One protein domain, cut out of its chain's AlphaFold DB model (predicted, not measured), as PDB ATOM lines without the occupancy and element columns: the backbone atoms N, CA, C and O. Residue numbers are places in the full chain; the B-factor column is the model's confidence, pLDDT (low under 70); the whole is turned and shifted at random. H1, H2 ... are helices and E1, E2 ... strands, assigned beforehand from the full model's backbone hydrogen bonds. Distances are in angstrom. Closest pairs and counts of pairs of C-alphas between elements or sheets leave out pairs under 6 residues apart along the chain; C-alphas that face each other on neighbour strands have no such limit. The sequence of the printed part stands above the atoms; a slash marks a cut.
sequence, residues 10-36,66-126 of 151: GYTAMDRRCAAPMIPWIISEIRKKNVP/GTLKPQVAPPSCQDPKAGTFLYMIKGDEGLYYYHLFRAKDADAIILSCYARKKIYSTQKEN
ATOM      1  N   GLY A  10      17.679 -27.438 -27.060       96.00
ATOM      2  CA  GLY A  10      19.135 -27.301 -27.122       96.00
ATOM      3  C   GLY A  10      19.605 -25.877 -27.411       96.00
ATOM      4  O   GLY A  10      18.861 -24.900 -27.253       96.00
ATOM      5  N   TYR A  11      20.877 -25.754 -27.781       95.31
ATOM      6  CA  TYR A  11      21.508 -24.473 -28.074       95.31
ATOM      7  C   TYR A  11      22.548 -24.569 -29.188       95.31
ATOM      8  O   TYR A  11      22.992 -25.655 -29.556       95.31
ATOM      9  N   THR A  12      22.936 -23.410 -29.713       94.94
ATOM     10  CA  THR A  12      24.119 -23.253 -30.566       94.94
ATOM     11  C   THR A  12      24.764 -21.887 -30.324       94.94
ATOM     12  O   THR A  12      24.083 -20.943 -29.907       94.94
ATOM     13  N   ALA A  13      26.069 -21.784 -30.562       92.62
ATOM     14  CA  ALA A  13      26.829 -20.543 -30.456       92.62
ATOM     15  C   ALA A  13      26.943 -19.866 -31.828       92.62
ATOM     16  O   ALA A  13      27.176 -20.541 -32.829       92.62
ATOM     17  N   MET A  14      26.775 -18.543 -31.876       91.06
ATOM     18  CA  MET A  14      26.811 -17.738 -33.102       91.06
ATOM     19  C   MET A  14      27.442 -16.365 -32.859       91.06
ATOM     20  O   MET A  14      27.323 -15.793 -31.773       91.06
ATOM     21  N   ASP A  15      28.039 -15.784 -33.901       87.62
ATOM     22  CA  ASP A  15      28.413 -14.366 -33.908       87.62
ATOM     23  C   ASP A  15      27.151 -13.490 -34.023       87.62
ATOM     24  O   ASP A  15      26.300 -13.689 -34.899       87.62
ATOM     25  N   ARG A  16      27.025 -12.483 -33.146       82.56
ATOM     26  CA  ARG A  16      25.856 -11.585 -33.100       82.56
ATOM     27  C   ARG A  16      25.594 -10.867 -34.416       82.56
ATOM     28  O   ARG A  16      24.436 -10.588 -34.723       82.56
ATOM     29  N   ARG A  17      26.646 -10.514 -35.157       81.81
ATOM     30  CA  ARG A  17      26.553  -9.725 -36.394       81.81
ATOM     31  C   ARG A  17      25.857 -10.508 -37.503       81.81
ATOM     32  O   ARG A  17      25.189  -9.910 -38.338       81.81
ATOM     33  N   CYS A  18      25.963 -11.832 -37.467       77.56
ATOM     34  CA  CYS A  18      25.416 -12.725 -38.485       77.56
ATOM     35  C   CYS A  18      24.063 -13.327 -38.077       77.56
ATOM     36  O   CYS A  18      23.302 -13.784 -38.923       77.56
ATOM     37  N   ALA A  19      23.737 -13.331 -36.784       80.88
ATOM     38  CA  ALA A  19      22.668 -14.176 -36.267       80.88
ATOM     39  C   ALA A  19      21.239 -13.741 -36.642       80.88
ATOM     40  O   ALA A  19      20.381 -14.602 -36.813       80.88
ATOM     41  N   ALA A  20      20.960 -12.441 -36.783       82.94
ATOM     42  CA  ALA A  20      19.602 -11.946 -37.052       82.94
ATOM     43  C   ALA A  20      18.987 -12.476 -38.369       82.94
ATOM     44  O   ALA A  20      17.896 -13.045 -38.312       82.94
ATOM     45  N   PRO A  21      19.654 -12.377 -39.538       87.44
ATOM     46  CA  PRO A  21      19.141 -12.995 -40.765       87.44
ATOM     47  C   PRO A  21      19.212 -14.530 -40.733       87.44
ATOM     48  O   PRO A  21      18.500 -15.201 -41.475       87.44
ATOM     49  N   MET A  22      20.042 -15.103 -39.856       91.31
ATOM     50  CA  MET A  22      20.257 -16.546 -39.757       91.31
ATOM     51  C   MET A  22      19.331 -17.254 -38.764       91.31
ATOM     52  O   MET A  22      19.477 -18.459 -38.583       91.31
ATOM     53  N   ILE A  23      18.366 -16.576 -38.128       92.19
ATOM     54  CA  ILE A  23      17.486 -17.207 -37.126       92.19
ATOM     55  C   ILE A  23      16.821 -18.503 -37.633       92.19
ATOM     56  O   ILE A  23      16.883 -19.496 -36.906       92.19
ATOM     57  N   PRO A  24      16.250 -18.574 -38.855       93.75
ATOM     58  CA  PRO A  24      15.694 -19.832 -39.360       93.75
ATOM     59  C   PRO A  24      16.732 -20.956 -39.447       93.75
ATOM     60  O   PRO A  24      16.460 -22.095 -39.063       93.75
ATOM     61  N   TRP A  25      17.946 -20.628 -39.897       94.00
ATOM     62  CA  TRP A  25      19.051 -21.579 -39.967       94.00
ATOM     63  C   TRP A  25      19.486 -22.031 -38.571       94.00
ATOM     64  O   TRP A  25      19.589 -23.227 -38.335       94.00
ATOM     65  N   ILE A  26      19.635 -21.104 -37.620       94.69
ATOM     66  CA  ILE A  26      19.985 -21.386 -36.219       94.69
ATOM     67  C   ILE A  26      18.987 -22.367 -35.600       94.69
ATOM     68  O   ILE A  26      19.383 -23.334 -34.955       94.69
ATOM     69  N   ILE A  27      17.687 -22.147 -35.812       95.25
ATOM     70  CA  ILE A  27      16.637 -23.034 -35.298       95.25
ATOM     71  C   ILE A  27      16.756 -24.430 -35.916       95.25
ATOM     72  O   ILE A  27      16.686 -25.426 -35.195       95.25
ATOM     73  N   SER A  28      16.944 -24.504 -37.237       94.81
ATOM     74  CA  SER A  28      17.149 -25.770 -37.950       94.81
ATOM     75  C   SER A  28      18.372 -26.517 -37.416       94.81
ATOM     76  O   SER A  28      18.300 -27.710 -37.129       94.81
ATOM     77  N   GLU A  29      19.468 -25.797 -37.199       95.88
ATOM     78  CA  GLU A  29      20.731 -26.340 -36.714       95.88
ATOM     79  C   GLU A  29      20.606 -26.915 -35.300       95.88
ATOM     80  O   GLU A  29      21.037 -28.041 -35.042       95.88
ATOM     81  N   ILE A  30      19.939 -26.190 -34.397       96.50
ATOM     82  CA  ILE A  30      19.661 -26.675 -33.041       96.50
ATOM     83  C   ILE A  30      18.825 -27.958 -33.101       96.50
ATOM     84  O   ILE A  30      19.188 -28.942 -32.460       96.50
ATOM     85  N   ARG A  31      17.750 -27.973 -33.903       94.75
ATOM     86  CA  ARG A  31      16.849 -29.132 -34.037       94.75
ATOM     87  C   ARG A  31      17.531 -30.368 -34.620       94.75
ATOM     88  O   ARG A  31      17.162 -31.475 -34.252       94.75
ATOM     89  N   LYS A  32      18.500 -30.195 -35.522       94.94
ATOM     90  CA  LYS A  32      19.254 -31.308 -36.122       94.94
ATOM     91  C   LYS A  32      20.252 -31.934 -35.151       94.94
ATOM     92  O   LYS A  32      20.454 -33.141 -35.190       94.94
ATOM     93  N   LYS A  33      20.898 -31.115 -34.317       94.88
ATOM     94  CA  LYS A  33      22.015 -31.545 -33.458       94.88
ATOM     95  C   LYS A  33      21.601 -32.026 -32.073       94.88
ATOM     96  O   LYS A  33      22.372 -32.724 -31.425       94.88
ATOM     97  N   ASN A  34      20.430 -31.622 -31.594       94.62
ATOM     98  CA  ASN A  34      20.034 -31.819 -30.205       94.62
ATOM     99  C   ASN A  34      18.761 -32.657 -30.105       94.62
ATOM    100  O   ASN A  34      17.861 -32.558 -30.938       94.62
ATOM    101  N   VAL A  35      18.658 -33.426 -29.023       93.00
ATOM    102  CA  VAL A  35      17.435 -34.146 -28.666       93.00
ATOM    103  C   VAL A  35      16.618 -33.279 -27.704       93.00
ATOM    104  O   VAL A  35      17.136 -32.904 -26.648       93.00
ATOM    105  N   PRO A  36      15.359 -32.936 -28.034       94.06
ATOM    106  CA  PRO A  36      14.510 -32.170 -27.133       94.06
ATOM    107  C   PRO A  36      14.257 -32.895 -25.808       94.06
ATOM    108  O   PRO A  36      14.021 -34.102 -25.779       94.06
ATOM    109  N   GLY A  66      20.932  -7.780 -18.973       62.66
ATOM    110  CA  GLY A  66      21.464  -7.223 -20.219       62.66
ATOM    111  C   GLY A  66      21.343  -8.102 -21.463       62.66
ATOM    112  O   GLY A  66      20.895  -7.608 -22.495       62.66
ATOM    113  N   THR A  67      21.670  -9.388 -21.387       65.38
ATOM    114  CA  THR A  67      21.931 -10.186 -22.600       65.38
ATOM    115  C   THR A  67      20.782 -11.102 -22.988       65.38
ATOM    116  O   THR A  67      20.606 -11.340 -24.179       65.38
ATOM    117  N   LEU A  68      19.938 -11.485 -22.021       75.12
ATOM    118  CA  LEU A  68      18.724 -12.246 -22.289       75.12
ATOM    119  C   LEU A  68      17.723 -11.407 -23.088       75.12
ATOM    120  O   LEU A  68      17.167 -10.424 -22.574       75.12
ATOM    121  N   LYS A  69      17.501 -11.814 -24.337       82.25
ATOM    122  CA  LYS A  69      16.461 -11.286 -25.228       82.25
ATOM    123  C   LYS A  69      15.596 -12.443 -25.728       82.25
ATOM    124  O   LYS A  69      15.948 -13.051 -26.738       82.25
ATOM    125  N   PRO A  70      14.531 -12.802 -24.994       86.56
ATOM    126  CA  PRO A  70      13.565 -13.783 -25.458       86.56
ATOM    127  C   PRO A  70      12.748 -13.215 -26.621       86.56
ATOM    128  O   PRO A  70      12.280 -12.076 -26.558       86.56
ATOM    129  N   GLN A  71      12.579 -14.013 -27.666       90.31
ATOM    130  CA  GLN A  71      11.785 -13.686 -28.841       90.31
ATOM    131  C   GLN A  71      11.083 -14.934 -29.370       90.31
ATOM    132  O   GLN A  71      11.603 -16.050 -29.282       90.31
ATOM    133  N   VAL A  72       9.898 -14.730 -29.930       92.38
ATOM    134  CA  VAL A  72       9.154 -15.775 -30.631       92.38
ATOM    135  C   VAL A  72       9.896 -16.120 -31.924       92.38
ATOM    136  O   VAL A  72      10.483 -15.248 -32.570       92.38
ATOM    137  N   ALA A  73       9.922 -17.401 -32.288       91.75
ATOM    138  CA  ALA A  73      10.506 -17.826 -33.553       91.75
ATOM    139  C   ALA A  73       9.694 -17.291 -34.752       91.75
ATOM    140  O   ALA A  73       8.484 -17.084 -34.632       91.75
ATOM    141  N   PRO A  74      10.313 -17.108 -35.930       91.19
ATOM    142  CA  PRO A  74       9.583 -16.748 -37.143       91.19
ATOM    143  C   PRO A  74       8.445 -17.742 -37.446       91.19
ATOM    144  O   PRO A  74       8.594 -18.922 -37.119       91.19
ATOM    145  N   PRO A  75       7.351 -17.324 -38.115       89.25
ATOM    146  CA  PRO A  75       6.211 -18.198 -38.417       89.25
ATOM    147  C   PRO A  75       6.597 -19.509 -39.115       89.25
ATOM    148  O   PRO A  75       6.100 -20.570 -38.754       89.25
ATOM    149  N   SER A  76       7.561 -19.460 -40.039       88.75
ATOM    150  CA  SER A  76       8.087 -20.636 -40.751       88.75
ATOM    151  C   SER A  76       8.786 -21.662 -39.851       88.75
ATOM    152  O   SER A  76       9.023 -22.794 -40.259       88.75
ATOM    153  N   CYS A  77       9.146 -21.262 -38.634       89.19
ATOM    154  CA  CYS A  77       9.876 -22.068 -37.665       89.19
ATOM    155  C   CYS A  77       9.002 -22.492 -36.476       89.19
ATOM    156  O   CYS A  77       9.505 -23.171 -35.576       89.19
ATOM    157  N   GLN A  78       7.729 -22.091 -36.444       90.38
ATOM    158  CA  GLN A  78       6.800 -22.465 -35.384       90.38
ATOM    159  C   GLN A  78       6.496 -23.964 -35.403       90.38
ATOM    160  O   GLN A  78       6.614 -24.633 -36.431       90.38
ATOM    161  N   ASP A  79       6.140 -24.499 -34.239       85.19
ATOM    162  CA  ASP A  79       5.652 -25.867 -34.125       85.19
ATOM    163  C   ASP A  79       4.117 -25.832 -34.245       85.19
ATOM    164  O   ASP A  79       3.482 -24.987 -33.612       85.19
ATOM    165  N   PRO A  80       3.483 -26.718 -35.033       82.62
ATOM    166  CA  PRO A  80       2.028 -26.714 -35.195       82.62
ATOM    167  C   PRO A  80       1.250 -26.899 -33.885       82.62
ATOM    168  O   PRO A  80       0.075 -26.547 -33.812       82.62
ATOM    169  N   LYS A  81       1.875 -27.498 -32.863       85.00
ATOM    170  CA  LYS A  81       1.228 -27.865 -31.594       85.00
ATOM    171  C   LYS A  81       1.679 -27.000 -30.415       85.00
ATOM    172  O   LYS A  81       1.110 -27.125 -29.330       85.00
ATOM    173  N   ALA A  82       2.705 -26.166 -30.590       88.75
ATOM    174  CA  ALA A  82       3.296 -25.373 -29.517       88.75
ATOM    175  C   ALA A  82       3.992 -24.108 -30.038       88.75
ATOM    176  O   ALA A  82       4.594 -24.090 -31.109       88.75
ATOM    177  N   GLY A  83       4.009 -23.058 -29.223       92.31
ATOM    178  CA  GLY A  83       4.829 -21.886 -29.496       92.31
ATOM    179  C   GLY A  83       6.315 -22.231 -29.396       92.31
ATOM    180  O   GLY A  83       6.769 -22.811 -28.405       92.31
ATOM    181  N   THR A  84       7.084 -21.855 -30.413       95.00
ATOM    182  CA  THR A  84       8.547 -21.924 -30.409       95.00
ATOM    183  C   THR A  84       9.115 -20.547 -30.098       95.00
ATOM    184  O   THR A  84       8.763 -19.553 -30.741       95.00
ATOM    185  N   PHE A  85      10.028 -20.486 -29.137       94.56
ATOM    186  CA  PHE A  85      10.736 -19.263 -28.786       94.56
ATOM    187  C   PHE A  85      12.208 -19.540 -28.518       94.56
ATOM    188  O   PHE A  85      12.619 -20.658 -28.208       94.56
ATOM    189  N   LEU A  86      13.007 -18.491 -28.631       93.25
ATOM    190  CA  LEU A  86      14.430 -18.524 -28.357       93.25
ATOM    191  C   LEU A  86      14.828 -17.334 -27.508       93.25
ATOM    192  O   LEU A  86      14.278 -16.245 -27.646       93.25
ATOM    193  N   TYR A  87      15.824 -17.525 -26.656       91.38
ATOM    194  CA  TYR A  87      16.535 -16.405 -26.069       91.38
ATOM    195  C   TYR A  87      18.013 -16.490 -26.413       91.38
ATOM    196  O   TYR A  87      18.587 -17.569 -26.562       91.38
ATOM    197  N   MET A  88      18.620 -15.319 -26.522       90.44
ATOM    198  CA  MET A  88      20.052 -15.165 -26.724       90.44
ATOM    199  C   MET A  88      20.729 -14.843 -25.394       90.44
ATOM    200  O   MET A  88      20.176 -14.078 -24.605       90.44
ATOM    201  N   ILE A  89      21.924 -15.377 -25.163       90.00
ATOM    202  CA  ILE A  89      22.811 -15.012 -24.054       90.00
ATOM    203  C   ILE A  89      24.177 -14.681 -24.631       90.00
ATOM    204  O   ILE A  89      24.652 -15.353 -25.537       90.00
ATOM    205  N   LYS A  90      24.817 -13.635 -24.115       87.69
ATOM    206  CA  LYS A  90      26.220 -13.358 -24.424       87.69
ATOM    207  C   LYS A  90      27.071 -14.302 -23.582       87.69
ATOM    208  O   LYS A  90      26.942 -14.255 -22.359       87.69
ATOM    209  N   GLY A  91      27.885 -15.125 -24.221       83.75
ATOM    210  CA  GLY A  91      28.918 -15.873 -23.520       83.75
ATOM    211  C   GLY A  91      30.273 -15.195 -23.657       83.75
ATOM    212  O   GLY A  91      30.363 -13.991 -23.930       83.75
ATOM    213  N   ASP A  92      31.312 -15.991 -23.462       78.94
ATOM    214  CA  ASP A  92      32.692 -15.533 -23.528       78.94
ATOM    215  C   ASP A  92      33.165 -15.384 -24.983       78.94
ATOM    216  O   ASP A  92      32.486 -15.796 -25.930       78.94
ATOM    217  N   GLU A  93      34.299 -14.705 -25.169       80.19
ATOM    218  CA  GLU A  93      34.997 -14.597 -26.466       80.19
ATOM    219  C   GLU A  93      34.177 -13.969 -27.612       80.19
ATOM    220  O   GLU A  93      34.481 -14.121 -28.791       80.19
ATOM    221  N   GLY A  94      33.125 -13.215 -27.279       81.00
ATOM    222  CA  GLY A  94      32.287 -12.529 -28.267       81.00
ATOM    223  C   GLY A  94      31.204 -13.404 -28.905       81.00
ATOM    224  O   GLY A  94      30.463 -12.909 -29.759       81.00
ATOM    225  N   LEU A  95      31.056 -14.657 -28.463       88.00
ATOM    226  CA  LEU A  95      30.006 -15.558 -28.928       88.00
ATOM    227  C   LEU A  95      28.675 -15.331 -28.205       88.00
ATOM    228  O   LEU A  95      28.601 -14.928 -27.039       88.00
ATOM    229  N   TYR A  96      27.594 -15.621 -28.923       90.56
ATOM    230  CA  TYR A  96      26.233 -15.538 -28.420       90.56
ATOM    231  C   TYR A  96      25.549 -16.892 -28.534       90.56
ATOM    232  O   TYR A  96      25.496 -17.503 -29.597       90.56
ATOM    233  N   TYR A  97      24.998 -17.344 -27.418       92.25
ATOM    234  CA  TYR A  97      24.350 -18.632 -27.269       92.25
ATOM    235  C   TYR A  97      22.850 -18.462 -27.467       92.25
ATOM    236  O   TYR A  97      22.189 -17.726 -26.731       92.25
ATOM    237  N   TYR A  98      22.317 -19.137 -28.478       93.56
ATOM    238  CA  TYR A  98      20.893 -19.169 -28.780       93.56
ATOM    239  C   TYR A  98      20.298 -20.444 -28.206       93.56
ATOM    240  O   TYR A  98      20.645 -21.533 -28.649       93.56
ATOM    241  N   HIS A  99      19.404 -20.304 -27.232       95.00
ATOM    242  CA  HIS A  99      18.707 -21.421 -26.596       95.00
ATOM    243  C   HIS A  99      17.279 -21.497 -27.126       95.00
ATOM    244  O   HIS A  99      16.564 -20.494 -27.097       95.00
ATOM    245  N   LEU A 100      16.866 -22.679 -27.585       95.88
ATOM    246  CA  LEU A 100      15.573 -22.911 -28.227       95.88
ATOM    247  C   LEU A 100      14.628 -23.691 -27.312       95.88
ATOM    248  O   LEU A 100      15.023 -24.685 -26.698       95.88
ATOM    249  N   PHE A 101      13.366 -23.274 -27.272       95.75
ATOM    250  CA  PHE A 101      12.329 -23.883 -26.447       95.75
ATOM    251  C   PHE A 101      11.013 -24.021 -27.209       95.75
ATOM    252  O   PHE A 101      10.688 -23.198 -28.070       95.75
ATOM    253  N   ARG A 102      10.225 -25.022 -26.816       95.25
ATOM    254  CA  ARG A 102       8.808 -25.163 -27.164       95.25
ATOM    255  C   ARG A 102       7.949 -25.100 -25.910       95.25
ATOM    256  O   ARG A 102       8.277 -25.706 -24.889       95.25
ATOM    257  N   ALA A 103       6.837 -24.382 -25.983       93.94
ATOM    258  CA  ALA A 103       5.882 -24.268 -24.888       93.94
ATOM    259  C   ALA A 103       4.458 -24.086 -25.407       93.94
ATOM    260  O   ALA A 103       4.242 -23.498 -26.461       93.94
ATOM    261  N   LYS A 104       3.472 -24.534 -24.624       91.69
ATOM    262  CA  LYS A 104       2.054 -24.303 -24.933       91.69
ATOM    263  C   LYS A 104       1.718 -22.807 -24.987       91.69
ATOM    264  O   LYS A 104       0.908 -22.398 -25.802       91.69
ATOM    265  N   ASP A 105       2.366 -22.021 -24.131       89.19
ATOM    266  CA  ASP A 105       2.176 -20.576 -24.015       89.19
ATOM    267  C   ASP A 105       3.548 -19.885 -23.981       89.19
ATOM    268  O   ASP A 105       4.109 -19.587 -22.923       89.19
ATOM    269  N   ALA A 106       4.151 -19.743 -25.163       89.38
ATOM    270  CA  ALA A 106       5.467 -19.127 -25.316       89.38
ATOM    271  C   ALA A 106       5.446 -17.638 -24.932       89.38
ATOM    272  O   ALA A 106       6.380 -17.156 -24.284       89.38
ATOM    273  N   ASP A 107       4.368 -16.931 -25.267       88.50
ATOM    274  CA  ASP A 107       4.225 -15.499 -25.012       88.50
ATOM    275  C   ASP A 107       4.174 -15.191 -23.515       88.50
ATOM    276  O   ASP A 107       4.890 -14.299 -23.049       88.50
ATOM    277  N   ALA A 108       3.439 -15.974 -22.716       87.25
ATOM    278  CA  ALA A 108       3.421 -15.786 -21.265       87.25
ATOM    279  C   ALA A 108       4.798 -16.006 -20.618       87.25
ATOM    280  O   ALA A 108       5.153 -15.323 -19.648       87.25
ATOM    281  N   ILE A 109       5.600 -16.935 -21.143       86.38
ATOM    282  CA  ILE A 109       6.955 -17.201 -20.638       86.38
ATOM    283  C   ILE A 109       7.887 -16.038 -20.980       86.38
ATOM    284  O   ILE A 109       8.624 -15.554 -20.113       86.38
ATOM    285  N   ILE A 110       7.836 -15.563 -22.224       88.06
ATOM    286  CA  ILE A 110       8.589 -14.396 -22.686       88.06
ATOM    287  C   ILE A 110       8.226 -13.169 -21.840       88.06
ATOM    288  O   ILE A 110       9.118 -12.498 -21.308       88.06
ATOM    289  N   LEU A 111       6.933 -12.917 -21.638       86.94
ATOM    290  CA  LEU A 111       6.439 -11.818 -20.813       86.94
ATOM    291  C   LEU A 111       6.923 -11.933 -19.364       86.94
ATOM    292  O   LEU A 111       7.378 -10.946 -18.786       86.94
ATOM    293  N   SER A 112       6.911 -13.139 -18.792       85.06
ATOM    294  CA  SER A 112       7.431 -13.395 -17.440       85.06
ATOM    295  C   SER A 112       8.923 -13.060 -17.327       85.06
ATOM    296  O   SER A 112       9.354 -12.461 -16.335       85.06
ATOM    297  N   CYS A 113       9.714 -13.384 -18.354       85.19
ATOM    298  CA  CYS A 113      11.128 -13.014 -18.425       85.19
ATOM    299  C   CYS A 113      11.312 -11.491 -18.454       85.19
ATOM    300  O   CYS A 113      12.119 -10.957 -17.687       85.19
ATOM    301  N   TYR A 114      10.546 -10.781 -19.287       86.56
ATOM    302  CA  TYR A 114      10.603  -9.319 -19.379       86.56
ATOM    303  C   TYR A 114      10.172  -8.633 -18.081       86.56
ATOM    304  O   TYR A 114      10.900  -7.776 -17.569       86.56
ATOM    305  N   ALA A 115       9.039  -9.040 -17.506       86.25
ATOM    306  CA  ALA A 115       8.526  -8.489 -16.257       86.25
ATOM    307  C   ALA A 115       9.541  -8.657 -15.118       86.25
ATOM    308  O   ALA A 115       9.850  -7.699 -14.404       86.25
ATOM    309  N   ARG A 116      10.136  -9.850 -14.979       84.56
ATOM    310  CA  ARG A 116      11.121 -10.104 -13.919       84.56
ATOM    311  C   ARG A 116      12.438  -9.369 -14.149       84.56
ATOM    312  O   ARG A 116      13.034  -8.901 -13.179       84.56
ATOM    313  N   LYS A 117      12.871  -9.225 -15.405       84.38
ATOM    314  CA  LYS A 117      14.045  -8.418 -15.763       84.38
ATOM    315  C   LYS A 117      13.846  -6.954 -15.362       84.38
ATOM    316  O   LYS A 117      14.740  -6.390 -14.741       84.38
ATOM    317  N   LYS A 118      12.669  -6.374 -15.636       81.94
ATOM    318  CA  LYS A 118      12.328  -4.991 -15.257       81.94
ATOM    319  C   LYS A 118      12.365  -4.792 -13.739       81.94
ATOM    320  O   LYS A 118      13.080  -3.918 -13.264       81.94
ATOM    321  N   ILE A 119      11.682  -5.655 -12.982       81.69
ATOM    322  CA  ILE A 119      11.658  -5.597 -11.507       81.69
ATOM    323  C   ILE A 119      13.075  -5.680 -10.927       81.69
ATOM    324  O   ILE A 119      13.425  -4.928 -10.021       81.69
ATOM    325  N   TYR A 120      13.902  -6.585 -11.454       76.44
ATOM    326  CA  TYR A 120      15.264  -6.774 -10.968       76.44
ATOM    327  C   TYR A 120      16.172  -5.564 -11.239       76.44
ATOM    328  O   TYR A 120      16.984  -5.211 -10.384       76.44
ATOM    329  N   SER A 121      16.026  -4.907 -12.393       77.62
ATOM    330  CA  SER A 121      16.746  -3.661 -12.684       77.62
ATOM    331  C   SER A 121      16.334  -2.534 -11.731       77.62
ATOM    332  O   SER A 121      17.202  -1.929 -11.107       77.62
ATOM    333  N   THR A 122      15.029  -2.327 -11.524       73.62
ATOM    334  CA  THR A 122      14.501  -1.267 -10.647       73.62
ATOM    335  C   THR A 122      14.871  -1.476  -9.176       73.62
ATOM    336  O   THR A 122      15.228  -0.527  -8.484       73.62
ATOM    337  N   GLN A 123      14.859  -2.715  -8.669       66.06
ATOM    338  CA  GLN A 123      15.325  -2.979  -7.300       66.06
ATOM    339  C   GLN A 123      16.812  -2.655  -7.123       66.06
ATOM    340  O   GLN A 123      17.199  -2.138  -6.076       66.06
ATOM    341  N   LYS A 124      17.649  -2.917  -8.135       60.94
ATOM    342  CA  LYS A 124      19.078  -2.582  -8.078       60.94
ATOM    343  C   LYS A 124      19.295  -1.067  -8.024       60.94
ATOM    344  O   LYS A 124      20.112  -0.615  -7.229       60.94
ATOM    345  N   GLU A 125      18.563  -0.305  -8.834       63.09
ATOM    346  CA  GLU A 125      18.601   1.166  -8.822       63.09
ATOM    347  C   GLU A 125      18.178   1.712  -7.455       63.09
ATOM    348  O   GLU A 125      18.924   2.468  -6.837       63.09
ATOM    349  N   ASN A 126      17.063   1.223  -6.909       57.56
ATOM    350  CA  ASN A 126      16.585   1.632  -5.588       57.56
ATOM    351  C   ASN A 126      17.545   1.236  -4.454       57.56
ATOM    352  O   ASN A 126      17.658   1.954  -3.463       57.56
TER     353      ASN A 126
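AT A GLANCE: This is residues 10 to 36 and 66 to 126 of the 151 residues of an uncharacterized protein of Trichomalopsis sarcophagae (UniProt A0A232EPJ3). A strongly twisted sheet of four strands makes the core, with the helix H2 packed over one face and the first half of the long helix H3, residues 106 to 114, packed on the other. The rest of H3 runs on beyond these contacts as an arm, and the short helix H1 lies at the sheet's border after E1. The sheet's order is E1, E4, E3, E2, all antiparallel; along the printed part come E1, H1, H2, E2, E3, E4 and H3. The printed part has 88 residues, with three named helices and four named strands, a mixed class of helices and strands. It is compact, with a radius of gyration of the C-alphas of 13.9 A and spans of 45 by 34 by 23 A.

HOW THE PARTS SIT: E1, residues 10 to 15, is an edge strand, antiparallel to E4, residues 95 to 103, at 146 degrees; N 14 and O 96 are 2.8 A apart, within hydrogen-bond range. E4 is antiparallel to E3, residues 83 to 90, at 158 degrees, with N 89 and O 97 at 2.8 A. E3 is antiparallel to the other edge strand, E2, residues 69 to 72, at 159 degrees, with N 71 and O 86 at 2.8 A. E2, E3 and E4 form a meander, each strand the antiparallel neighbour of the one before; E2 and E3 are a hairpin, as are E3 and E4. H1, residues 16 to 19, only grazes the sheet. H2, residues 23 to 33, lies over E1 and E4 at a height over the sheet of 8.0 A, slantwise to the strands, at 46 degrees to E1 on the local plane; the closest C-alphas of E1 and H2 are those of Tyr 11 and Ile 30, 5.7 A apart. H3, residues 106 to 126, is on the opposite face, over E3 and along the strands, at 3 degrees to E3 on the local plane and at a height of 12.2 A. The closest C-alphas of E2 and H3 are those of Pro 70 and Ile 110, 5.7 A apart. These helices give three layers, helices on both faces of a sheet, and H2 and H3 are apart. In H2 and H3 every O i to N i+4 pair is within hydrogen-bond range; H1 is too short for such a pair.

IN THESE COORDINATES: E1 begins at C-alpha 10 (19.135, -27.301, -27.122). H2 is 15.5 A long, E3 23.6 A and E4 26.0 A. H3 is 30.7 A long and ends at C-alpha 126 (16.585, 1.632, -5.588).

THE WHOLE: The two C-alphas farthest apart are those of Lys 32 and Asn 126, 45.0 A. Residues 37 to 65 are not printed, and C-alphas 36 and 66 are 26.8 A apart across this cut. Of the links printed whole, none is long. Mean pLDDT of the printed part is 87.0, and residues 66 to 67 and 123 to 126 are under 70.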